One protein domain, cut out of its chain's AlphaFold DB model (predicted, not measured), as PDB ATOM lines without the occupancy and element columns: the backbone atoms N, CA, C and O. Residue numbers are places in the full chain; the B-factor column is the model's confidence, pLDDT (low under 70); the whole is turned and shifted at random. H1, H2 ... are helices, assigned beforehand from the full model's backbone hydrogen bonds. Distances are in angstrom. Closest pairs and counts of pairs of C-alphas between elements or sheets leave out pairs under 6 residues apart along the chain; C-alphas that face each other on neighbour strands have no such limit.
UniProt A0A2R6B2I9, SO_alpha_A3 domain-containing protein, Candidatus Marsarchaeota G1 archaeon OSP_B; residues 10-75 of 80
ATOM      1  N   SER A  10      55.606 102.634  81.002       97.62
ATOM      2  CA  SER A  10      55.179 103.566  79.952       97.62
ATOM      3  C   SER A  10      53.948 103.090  79.182       97.62
ATOM      4  O   SER A  10      53.121 103.916  78.802       97.62
ATOM      5  N   ASP A  11      53.789 101.781  78.990       97.88
ATOM      6  CA  ASP A  11      52.661 101.213  78.246       97.88
ATOM      7  C   ASP A  11      51.359 101.309  79.045       97.88
ATOM      8  O   ASP A  11      50.312 101.641  78.490       97.88
ATOM      9  N   LEU A  12      51.428 101.138  80.371       96.12
ATOM     10  CA  LEU A  12      50.288 101.399  81.256       96.12
ATOM     11  C   LEU A  12      49.918 102.888  81.278       96.12
ATOM     12  O   LEU A  12      48.737 103.229  81.240       96.12
ATOM     13  N   PHE A  13      50.901 103.794  81.263       96.19
ATOM     14  CA  PHE A  13      50.618 105.228  81.127       96.19
ATOM     15  C   PHE A  13      50.007 105.582  79.771       96.19
ATOM     16  O   PHE A  13      49.127 106.442  79.700       96.19
ATOM     17  N   LYS A  14      50.437 104.919  78.694       97.12
ATOM     18  CA  LYS A  14      49.811 105.055  77.377       97.12
ATOM     19  C   LYS A  14      48.352 104.598  77.432       97.12
ATOM     20  O   LYS A  14      47.489 105.340  76.980       97.12
ATOM     21  N   ALA A  15      48.070 103.459  78.068       96.06
ATOM     22  CA  ALA A  15      46.707 102.968  78.273       96.06
ATOM     23  C   ALA A  15      45.823 103.997  79.007       96.06
ATOM     24  O   ALA A  15      44.725 104.301  78.542       96.06
ATOM     25  N   LEU A  16      46.328 104.593  80.096       93.81
ATOM     26  CA  LEU A  16      45.634 105.656  80.834       93.81
ATOM     27  C   LEU A  16      45.326 106.866  79.945       93.81
ATOM     28  O   LEU A  16      44.183 107.317  79.906       93.81
ATOM     29  N   LYS A  17      46.319 107.357  79.191       96.00
ATOM     30  CA  LYS A  17      46.154 108.501  78.276       96.00
ATOM     31  C   LYS A  17      45.146 108.229  77.157       96.00
ATOM     32  O   LYS A  17      44.458 109.147  76.732       96.00
ATOM     33  N   THR A  18      45.044 106.987  76.692       96.69
ATOM     34  CA  THR A  18      44.059 106.574  75.679       96.69
ATOM     35  C   THR A  18      42.659 106.327  76.271       96.69
ATOM     36  O   THR A  18      41.716 106.071  75.531       96.69
ATOM     37  N   GLY A  19      42.482 106.427  77.595       94.69
ATOM     38  CA  GLY A  19      41.189 106.233  78.266       94.69
ATOM     39  C   GLY A  19      40.900 104.787  78.691       94.69
ATOM     40  O   GLY A  19      39.792 104.467  79.130       94.69
ATOM     41  N   PHE A  20      41.889 103.895  78.620       94.94
ATOM     42  CA  PHE A  20      41.808 102.517  79.112       94.94
ATOM     43  C   PHE A  20      42.176 102.439  80.599       94.94
ATOM     44  O   PHE A  20      43.093 101.726  80.994       94.94
ATOM     45  N   SER A  21      41.460 103.198  81.429       88.62
ATOM     46  CA  SER A  21      41.804 103.423  82.839       88.62
ATOM     47  C   SER A  21      41.397 102.313  83.807       88.62
ATOM     48  O   SER A  21      41.839 102.308  84.952       88.62
ATOM     49  N   THR A  22      40.579 101.349  83.379       93.62
ATOM     50  CA  THR A  22      40.234 100.196  84.219       93.62
ATOM     51  C   THR A  22      41.246  99.063  84.028       93.62
ATOM     52  O   THR A  22      41.721  98.869  82.905       93.62
ATOM     53  N   PRO A  23      41.540  98.252  85.065       95.25
ATOM     54  CA  PRO A  23      42.508  97.155  84.954       95.25
ATOM     55  C   PRO A  23      42.220  96.192  83.796       95.25
ATOM     56  O   PRO A  23      43.133  95.785  83.087       95.25
ATOM     57  N   GLU A  24      40.946  95.885  83.544       95.38
ATOM     58  CA  GLU A  24      40.538  95.005  82.444       95.38
ATOM     59  C   GLU A  24      40.691  95.627  81.047       95.38
ATOM     60  O   GLU A  24      40.987  94.925  80.075       95.38
ATOM     61  N   LYS A  25      40.511  96.947  80.919       95.81
ATOM     62  CA  LYS A  25      40.780  97.653  79.659       95.81
ATOM     63  C   LYS A  25      42.284  97.764  79.419       95.81
ATOM     64  O   LYS A  25      42.741  97.455  78.323       95.81
ATOM     65  N   ALA A  26      43.053  98.122  80.448       96.06
ATOM     66  CA  ALA A  26      44.508  98.190  80.375       96.06
ATOM     67  C   ALA A  26      45.127  96.823  80.034       96.06
ATOM     68  O   ALA A  26      45.990  96.755  79.160       96.06
ATOM     69  N   LYS A  27      44.642  95.731  80.646       96.75
ATOM     70  CA  LYS A  27      45.023  94.350  80.304       96.75
ATOM     71  C   LYS A  27      44.815  94.053  78.819       96.75
ATOM     72  O   LYS A  27      45.758  93.643  78.158       96.75
ATOM     73  N   ARG A  28      43.609  94.285  78.283       97.00
ATOM     74  CA  ARG A  28      43.300  94.015  76.862       97.00
ATOM     75  C   ARG A  28      44.115  94.876  75.901       97.00
ATOM     76  O   ARG A  28      44.470  94.405  74.832       97.00
ATOM     77  N   PHE A  29      44.388  96.124  76.274       97.75
ATOM     78  CA  PHE A  29      45.135  97.049  75.426       97.75
ATOM     79  C   PHE A  29      46.637  96.747  75.393       97.75
ATOM     80  O   PHE A  29      47.267  96.908  74.354       97.75
ATOM     81  N   THR A  30      47.210  96.336  76.526       97.31
ATOM     82  CA  THR A  30      48.665  96.170  76.667       97.31
ATOM     83  C   THR A  30      49.136  94.720  76.637       97.31
ATOM     84  O   THR A  30      50.317  94.507  76.437       97.31
ATOM     85  N   GLY A  31      48.281  93.723  76.883       96.56
ATOM     86  CA  GLY A  31      48.727  92.348  77.170       96.56
ATOM     87  C   GLY A  31      49.256  92.165  78.602       96.56
ATOM     88  O   GLY A  31      49.810  91.133  78.970       96.56
ATOM     89  N   TRP A  32      49.102  93.163  79.474       97.12
ATOM     90  CA  TRP A  32      49.592  93.079  80.845       97.12
ATOM     91  C   TRP A  32      48.984  91.896  81.625       97.12
ATOM     92  O   TRP A  32      47.795  91.860  81.942       97.12
ATOM     93  N   GLY A  33      49.869  90.953  81.971       96.00
ATOM     94  CA  GLY A  33      49.607  89.740  82.747       96.00
ATOM     95  C   GLY A  33      48.801  88.662  82.029       96.00
ATOM     96  O   GLY A  33      48.177  87.832  82.686       96.00
ATOM     97  N   THR A  34      48.868  88.635  80.697       96.44
ATOM     98  CA  THR A  34      48.382  87.516  79.874       96.44
ATOM     99  C   THR A  34      49.453  86.474  79.546       96.44
ATOM    100  O   THR A  34      49.120  85.453  78.956       96.44
ATOM    101  N   GLY A  35      50.709  86.697  79.944       94.69
ATOM    102  CA  GLY A  35      51.799  85.757  79.673       94.69
ATOM    103  C   GLY A  35      51.739  84.472  80.486       94.69
ATOM    104  O   GLY A  35      50.842  84.274  81.301       94.69
ATOM    105  N   ALA A  36      52.728  83.595  80.304       92.56
ATOM    106  CA  ALA A  36      52.736  82.246  80.886       92.56
ATOM    107  C   ALA A  36      52.534  82.212  82.416       92.56
ATOM    108  O   ALA A  36      51.918  81.293  82.945       92.56
ATOM    109  N   CYS A  37      52.993  83.244  83.135       94.56
ATOM    110  CA  CYS A  37      52.782  83.362  84.580       94.56
ATOM    111  C   CYS A  37      51.372  83.837  84.989       94.56
ATOM    112  O   CYS A  37      51.122  83.980  86.183       94.56
ATOM    113  N   GLN A  38      50.486  84.159  84.039       95.88
ATOM    114  CA  GLN A  38      49.113  84.653  84.240       95.88
ATOM    115  C   GLN A  38      48.993  85.807  85.253       95.88
ATOM    116  O   GLN A  38      48.037  85.930  86.017       95.88
ATOM    117  N   GLY A  39      49.999  86.684  85.273       95.50
ATOM    118  CA  GLY A  39      49.985  87.879  86.109       95.50
ATOM    119  C   GLY A  39      50.506  87.699  87.538       95.50
ATOM    120  O   GLY A  39      50.572  88.698  88.259       95.50
ATOM    121  N   LYS A  40      50.969  86.497  87.928       95.44
ATOM    122  CA  LYS A  40      51.522  86.192  89.271       95.44
ATOM    123  C   LYS A  40      52.524  87.241  89.781       95.44
ATOM    124  O   LYS A  40      52.488  87.608  90.948       95.44
ATOM    125  N   LEU A  41      53.384  87.762  88.902       95.75
ATOM    126  CA  LEU A  41      54.445  88.715  89.265       95.75
ATOM    127  C   LEU A  41      54.100  90.190  88.998       95.75
ATOM    128  O   LEU A  41      54.831  91.085  89.425       95.75
ATOM    129  N   CYS A  42      53.031  90.481  88.248       96.81
ATOM    130  CA  CYS A  42      52.808  91.825  87.704       96.81
ATOM    131  C   CYS A  42      51.427  92.432  87.980       96.81
ATOM    132  O   CYS A  42      51.285  93.643  87.812       96.81
ATOM    133  N   VAL A  43      50.424  91.666  88.423       95.94
ATOM    134  CA  VAL A  43      49.063  92.184  88.675       95.94
ATOM    135  C   VAL A  43      49.057  93.303  89.719       95.94
ATOM    136  O   VAL A  43      48.490  94.365  89.498       95.94
ATOM    137  N   TYR A  44      49.720  93.129  90.859       95.00
ATOM    138  CA  TYR A  44      49.674  94.167  91.896       95.00
ATOM    139  C   TYR A  44      50.494  95.405  91.532       95.00
ATOM    140  O   TYR A  44      50.052  96.530  91.752       95.00
ATOM    141  N   ASN A  45      51.639  95.207  90.880       94.75
ATOM    142  CA  ASN A  45      52.489  96.302  90.421       94.75
ATOM    143  C   ASN A  45      51.760  97.214  89.414       94.75
ATOM    144  O   ASN A  45      51.905  98.432  89.467       94.75
ATOM    145  N   GLY A  46      50.941  96.654  88.518       95.00
ATOM    146  CA  GLY A  46      50.237  97.454  87.515       95.00
ATOM    147  C   GLY A  46      48.963  98.079  88.071       95.00
ATOM    148  O   GLY A  46      48.636  99.201  87.694       95.00
ATOM    149  N   LEU A  47      48.303  97.432  89.041       95.25
ATOM    150  CA  LEU A  47      47.237  98.071  89.819       95.25
ATOM    151  C   LEU A  47      47.766  99.302  90.562       95.25
ATOM    152  O   LEU A  47      47.117 100.341  90.538       95.25
ATOM    153  N   PHE A  48      48.965  99.233  91.144       93.00
ATOM    154  CA  PHE A  48      49.582 100.390  91.798       93.00
ATOM    155  C   PHE A  48      49.805 101.572  90.834       93.00
ATOM    156  O   PHE A  48      49.640 102.729  91.214       93.00
ATOM    157  N   VAL A  49      50.136 101.292  89.568       92.50
ATOM    158  CA  VAL A  49      50.285 102.322  88.525       92.50
ATOM    159  C   VAL A  49      48.929 102.884  88.088       92.50
ATOM    160  O   VAL A  49      48.785 104.099  87.956       92.50
ATOM    161  N   LEU A  50      47.938 102.018  87.857       91.56
ATOM    162  CA  LEU A  50      46.633 102.404  87.312       91.56
ATOM    163  C   LEU A  50      45.711 103.064  88.345       91.56
ATOM    164  O   LEU A  50      44.880 103.888  87.978       91.56
ATOM    165  N   CYS A  51      45.842 102.716  89.624       89.06
ATOM    166  CA  CYS A  51      44.832 102.994  90.644       89.06
ATOM    167  C   CYS A  51      45.320 103.948  91.730       89.06
ATOM    168  O   CYS A  51      45.063 103.752  92.916       89.06
ATOM    169  N   ARG A  52      46.036 104.999  91.323       80.44
ATOM    170  CA  ARG A  52      46.559 106.012  92.249       80.44
ATOM    171  C   ARG A  52      45.475 106.764  93.022       80.44
ATOM    172  O   ARG A  52      45.705 107.128  94.166       80.44
ATOM    173  N   GLU A  53      44.317 106.991  92.407       74.75
ATOM    174  CA  GLU A  53      43.273 107.880  92.943       74.75
ATOM    175  C   GLU A  53      41.983 107.142  93.336       74.75
ATOM    176  O   GLU A  53      40.984 107.770  93.677       74.75
ATOM    177  N   GLY A  54      41.967 105.804  93.316       76.75
ATOM    178  CA  GLY A  54      40.745 105.060  93.607       76.75
ATOM    179  C   GLY A  54      40.948 103.575  93.861       76.75
ATOM    180  O   GLY A  54      41.979 102.989  93.539       76.75
ATOM    181  N   LYS A  55      39.919 102.945  94.433       78.00
ATOM    182  CA  LYS A  55      39.887 101.492  94.602       78.00
ATOM    183  C   LYS A  55      39.656 100.834  93.251       78.00
ATOM    184  O   LYS A  55      38.677 101.117  92.567       78.00
ATOM    185  N   CYS A  56      40.531  99.907  92.910       86.81
ATOM    186  CA  CYS A  56      40.366  99.039  91.764       86.81
ATOM    187  C   CYS A  56      40.616  97.596  92.182       86.81
ATOM    188  O   CYS A  56      41.316  97.322  93.159       86.81
ATOM    189  N   PHE A  57      40.038  96.676  91.425       90.75
ATOM    190  CA  PHE A  57      40.183  95.251  91.661       90.75
ATOM    191  C   PHE A  57      41.027  94.624  90.550       90.75
ATOM    192  O   PHE A  57      40.964  95.085  89.404       90.75
ATOM    193  N   PRO A  58      41.820  93.587  90.866       93.44
ATOM    194  CA  PRO A  58      42.504  92.815  89.842       93.44
ATOM    195  C   PRO A  58      41.493  92.201  88.872       93.44
ATOM    196  O   PRO A  58      40.343  91.929  89.222       93.44
ATOM    197  N   TYR A  59      41.939  91.956  87.643       93.19
ATOM    198  CA  TYR A  59      41.166  91.165  86.693       93.19
ATOM    199  C   TYR A  59      41.028  89.710  87.153       93.19
ATOM    200  O   TYR A  59      41.849  89.194  87.915       93.19
ATOM    201  N   THR A  60      39.985  89.040  86.661       93.50
ATOM    202  CA  THR A  60      39.618  87.688  87.094       93.50
ATOM    203  C   THR A  60      40.716  86.680  86.760       93.50
ATOM    204  O   THR A  60      41.102  86.541  85.597       93.50
ATOM    205  N   GLN A  61      41.172  85.945  87.773       92.12
ATOM    206  CA  GLN A  61      42.013  84.765  87.596       92.12
ATOM    207  C   GLN A  61      41.144  83.594  87.138       92.12
ATOM    208  O   GLN A  61      40.028  83.405  87.630       92.12
ATOM    209  N   ARG A  62      41.622  82.842  86.151       93.94
ATOM    210  CA  ARG A  62      40.894  81.724  85.548       93.94
ATOM    211  C   ARG A  62      41.706  80.451  85.720       93.94
ATOM    212  O   ARG A  62      42.927  80.504  85.788       93.94
ATOM    213  N   LEU A  63      41.009  79.324  85.802       93.94
ATOM    214  CA  LEU A  63      41.645  78.017  85.744       93.94
ATOM    215  C   LEU A  63      42.162  77.754  84.317       93.94
ATOM    216  O   LEU A  63      41.521  78.206  83.364       93.94
ATOM    217  N   PRO A  64      43.265  77.001  84.171       93.25
ATOM    218  CA  PRO A  64      44.095  76.434  85.240       93.25
ATOM    219  C   PRO A  64      45.091  77.461  85.828       93.25
ATOM    220  O   PRO A  64      45.519  78.386  85.147       93.25
ATOM    221  N   VAL A  65      45.463  77.303  87.108       91.88
ATOM    222  CA  VAL A  65      46.416  78.205  87.810       91.88
ATOM    223  C   VAL A  65      47.821  78.145  87.198       91.88
ATOM    224  O   VAL A  65      48.591  79.111  87.254       91.88
ATOM    225  N   GLU A  66      48.156  76.998  86.620       91.06
ATOM    226  CA  GLU A  66      49.379  76.742  85.871       91.06
ATOM    227  C   GLU A  66      49.024  76.034  84.569       91.06
ATOM    228  O   GLU A  66      48.031  75.302  84.537       91.06
ATOM    229  N   PRO A  67      49.784  76.260  83.485       90.94
ATOM    230  CA  PRO A  67      49.573  75.533  82.245       90.94
ATOM    231  C   PRO A  67      49.604  74.023  82.489       90.94
ATOM    232  O   PRO A  67      50.521  73.513  83.129       90.94
ATOM    233  N   LEU A  68      48.603  73.321  81.964       90.69
ATOM    234  CA  LEU A  68      48.489  71.871  82.042       90.69
ATOM    235  C   LEU A  68      48.541  71.306  80.614       90.69
ATOM    236  O   LEU A  68      47.863  71.858  79.740       90.69
ATOM    237  N   PRO A  69      49.321  70.242  80.347       91.00
ATOM    238  CA  PRO A  69      49.329  69.611  79.035       91.00
ATOM    239  C   PRO A  69      47.953  69.017  78.718       91.00
ATOM    240  O   PRO A  69      47.242  68.528  79.598       91.00
ATOM    241  N   PHE A  70      47.583  69.016  77.437       91.25
ATOM    242  CA  PHE A  70      46.299  68.458  77.008       91.25
ATOM    243  C   PHE A  70      46.178  66.954  77.298       91.25
ATOM    244  O   PHE A  70      45.079  66.502  77.600       91.25
ATOM    245  N   GLY A  71      47.282  66.195  77.275       91.75
ATOM    246  CA  GLY A  71      47.280  64.763  77.613       91.75
ATOM    247  C   GLY A  71      46.744  64.491  79.022       91.75
ATOM    248  O   GLY A  71      45.838  63.676  79.192       91.75
ATOM    249  N   ALA A  72      47.178  65.295  80.000       90.12
ATOM    250  CA  ALA A  72      46.697  65.213  81.379       90.12
ATOM    251  C   ALA A  72      45.195  65.531  81.518       90.12
ATOM    252  O   ALA A  72      44.536  64.996  82.404       90.12
ATOM    253  N   LEU A  73      44.627  66.372  80.643       91.19
ATOM    254  CA  LEU A  73      43.181  66.643  80.622       91.19
ATOM    255  C   LEU A  73      42.367  65.488  80.022       91.19
ATOM    256  O   LEU A  73      41.206  65.313  80.383       91.19
ATOM    257  N   ILE A  74      42.956  64.738  79.089       93.62
ATOM    258  CA  ILE A  74      42.311  63.616  78.393       93.62
ATOM    259  C   ILE A  74      42.381  62.330  79.237       93.62
ATOM    260  O   ILE A  74      41.570  61.426  79.039       93.62
ATOM    261  N   GLY A  75      43.310  62.251  80.194       85.69
ATOM    262  CA  GLY A  75      43.548  61.045  80.991       85.69
ATOM    263  C   GLY A  75      44.374  59.991  80.251       85.69
ATOM    264  O   GLY A  75      44.369  58.826  80.637       85.69
TER     265      GLY A  75
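AT A GLANCE: This is residues 10 to 75 of the 80 residues of the protein "SO_alpha_A3 domain-containing protein" of Candidatus Marsarchaeota G1 archaeon OSP_B (UniProt A0A2R6B2I9). Three short helices, H1, H2 and H3, make a small head, and a long tail leads away from it to a fourth, very short helix, H4, at its far end. Residues 68 to 75, of which 70 to 74 belong to H4, stick out alone, and this tail makes much of the length. The printed part has 66 residues with four named helices, in the order H1, H2, H3, H4, and no named strand; the class is all helix, though the helices hold only 29 of the 66 residues. The whole is loose, with a radius of gyration of the C-alphas of 14.2 A, and spans 48 by 20 by 15 A.

HOW THE PARTS SIT: H1, residues 10 to 17, touches H2, residues 23 to 30, at a steep tilt of 61 degrees, opposite ways; their closest C-alphas, those of Ala 15 and Ala 26, are 5.7 A apart. H1 also touches H3, residues 43 to 50, at a steep tilt of 50 degrees, the same way, with the closest C-alphas, those of Leu 12 and Leu 50, 7.1 A apart. H2 and H3 are close but not clearly touching and about perpendicular, at 90 degrees; their closest C-alphas are those of Pro 23 and Leu 47, 6.8 A apart. H4, residues 70 to 74, is apart from H1, H2 and H3. In H1, H2, H3 and H4 every O i to N i+4 pair is within hydrogen-bond range.

IN THESE COORDINATES: H1 begins at C-alpha 10, (55.179, 103.566, 79.952), and is 10.4 A long from first to last C-alpha. H2 is 10.4 A long and H3 10.6 A. H4, 6.4 A long, ends at C-alpha 74, (42.311, 63.616, 78.393).

THE WHOLE: The C-alphas of Glu 53 and Gly 75, the two farthest apart, are 48.3 A apart. Without residues 68 to 75, the body spans 33 by 20 by 15 A. The link from H1 to H2 is tight; those from H2 to H3, 12 residues, and from H3 to H4, 19 residues, are long. The printed part has no cut, its mean pLDDT is 93.0, and no printed residue is under 70.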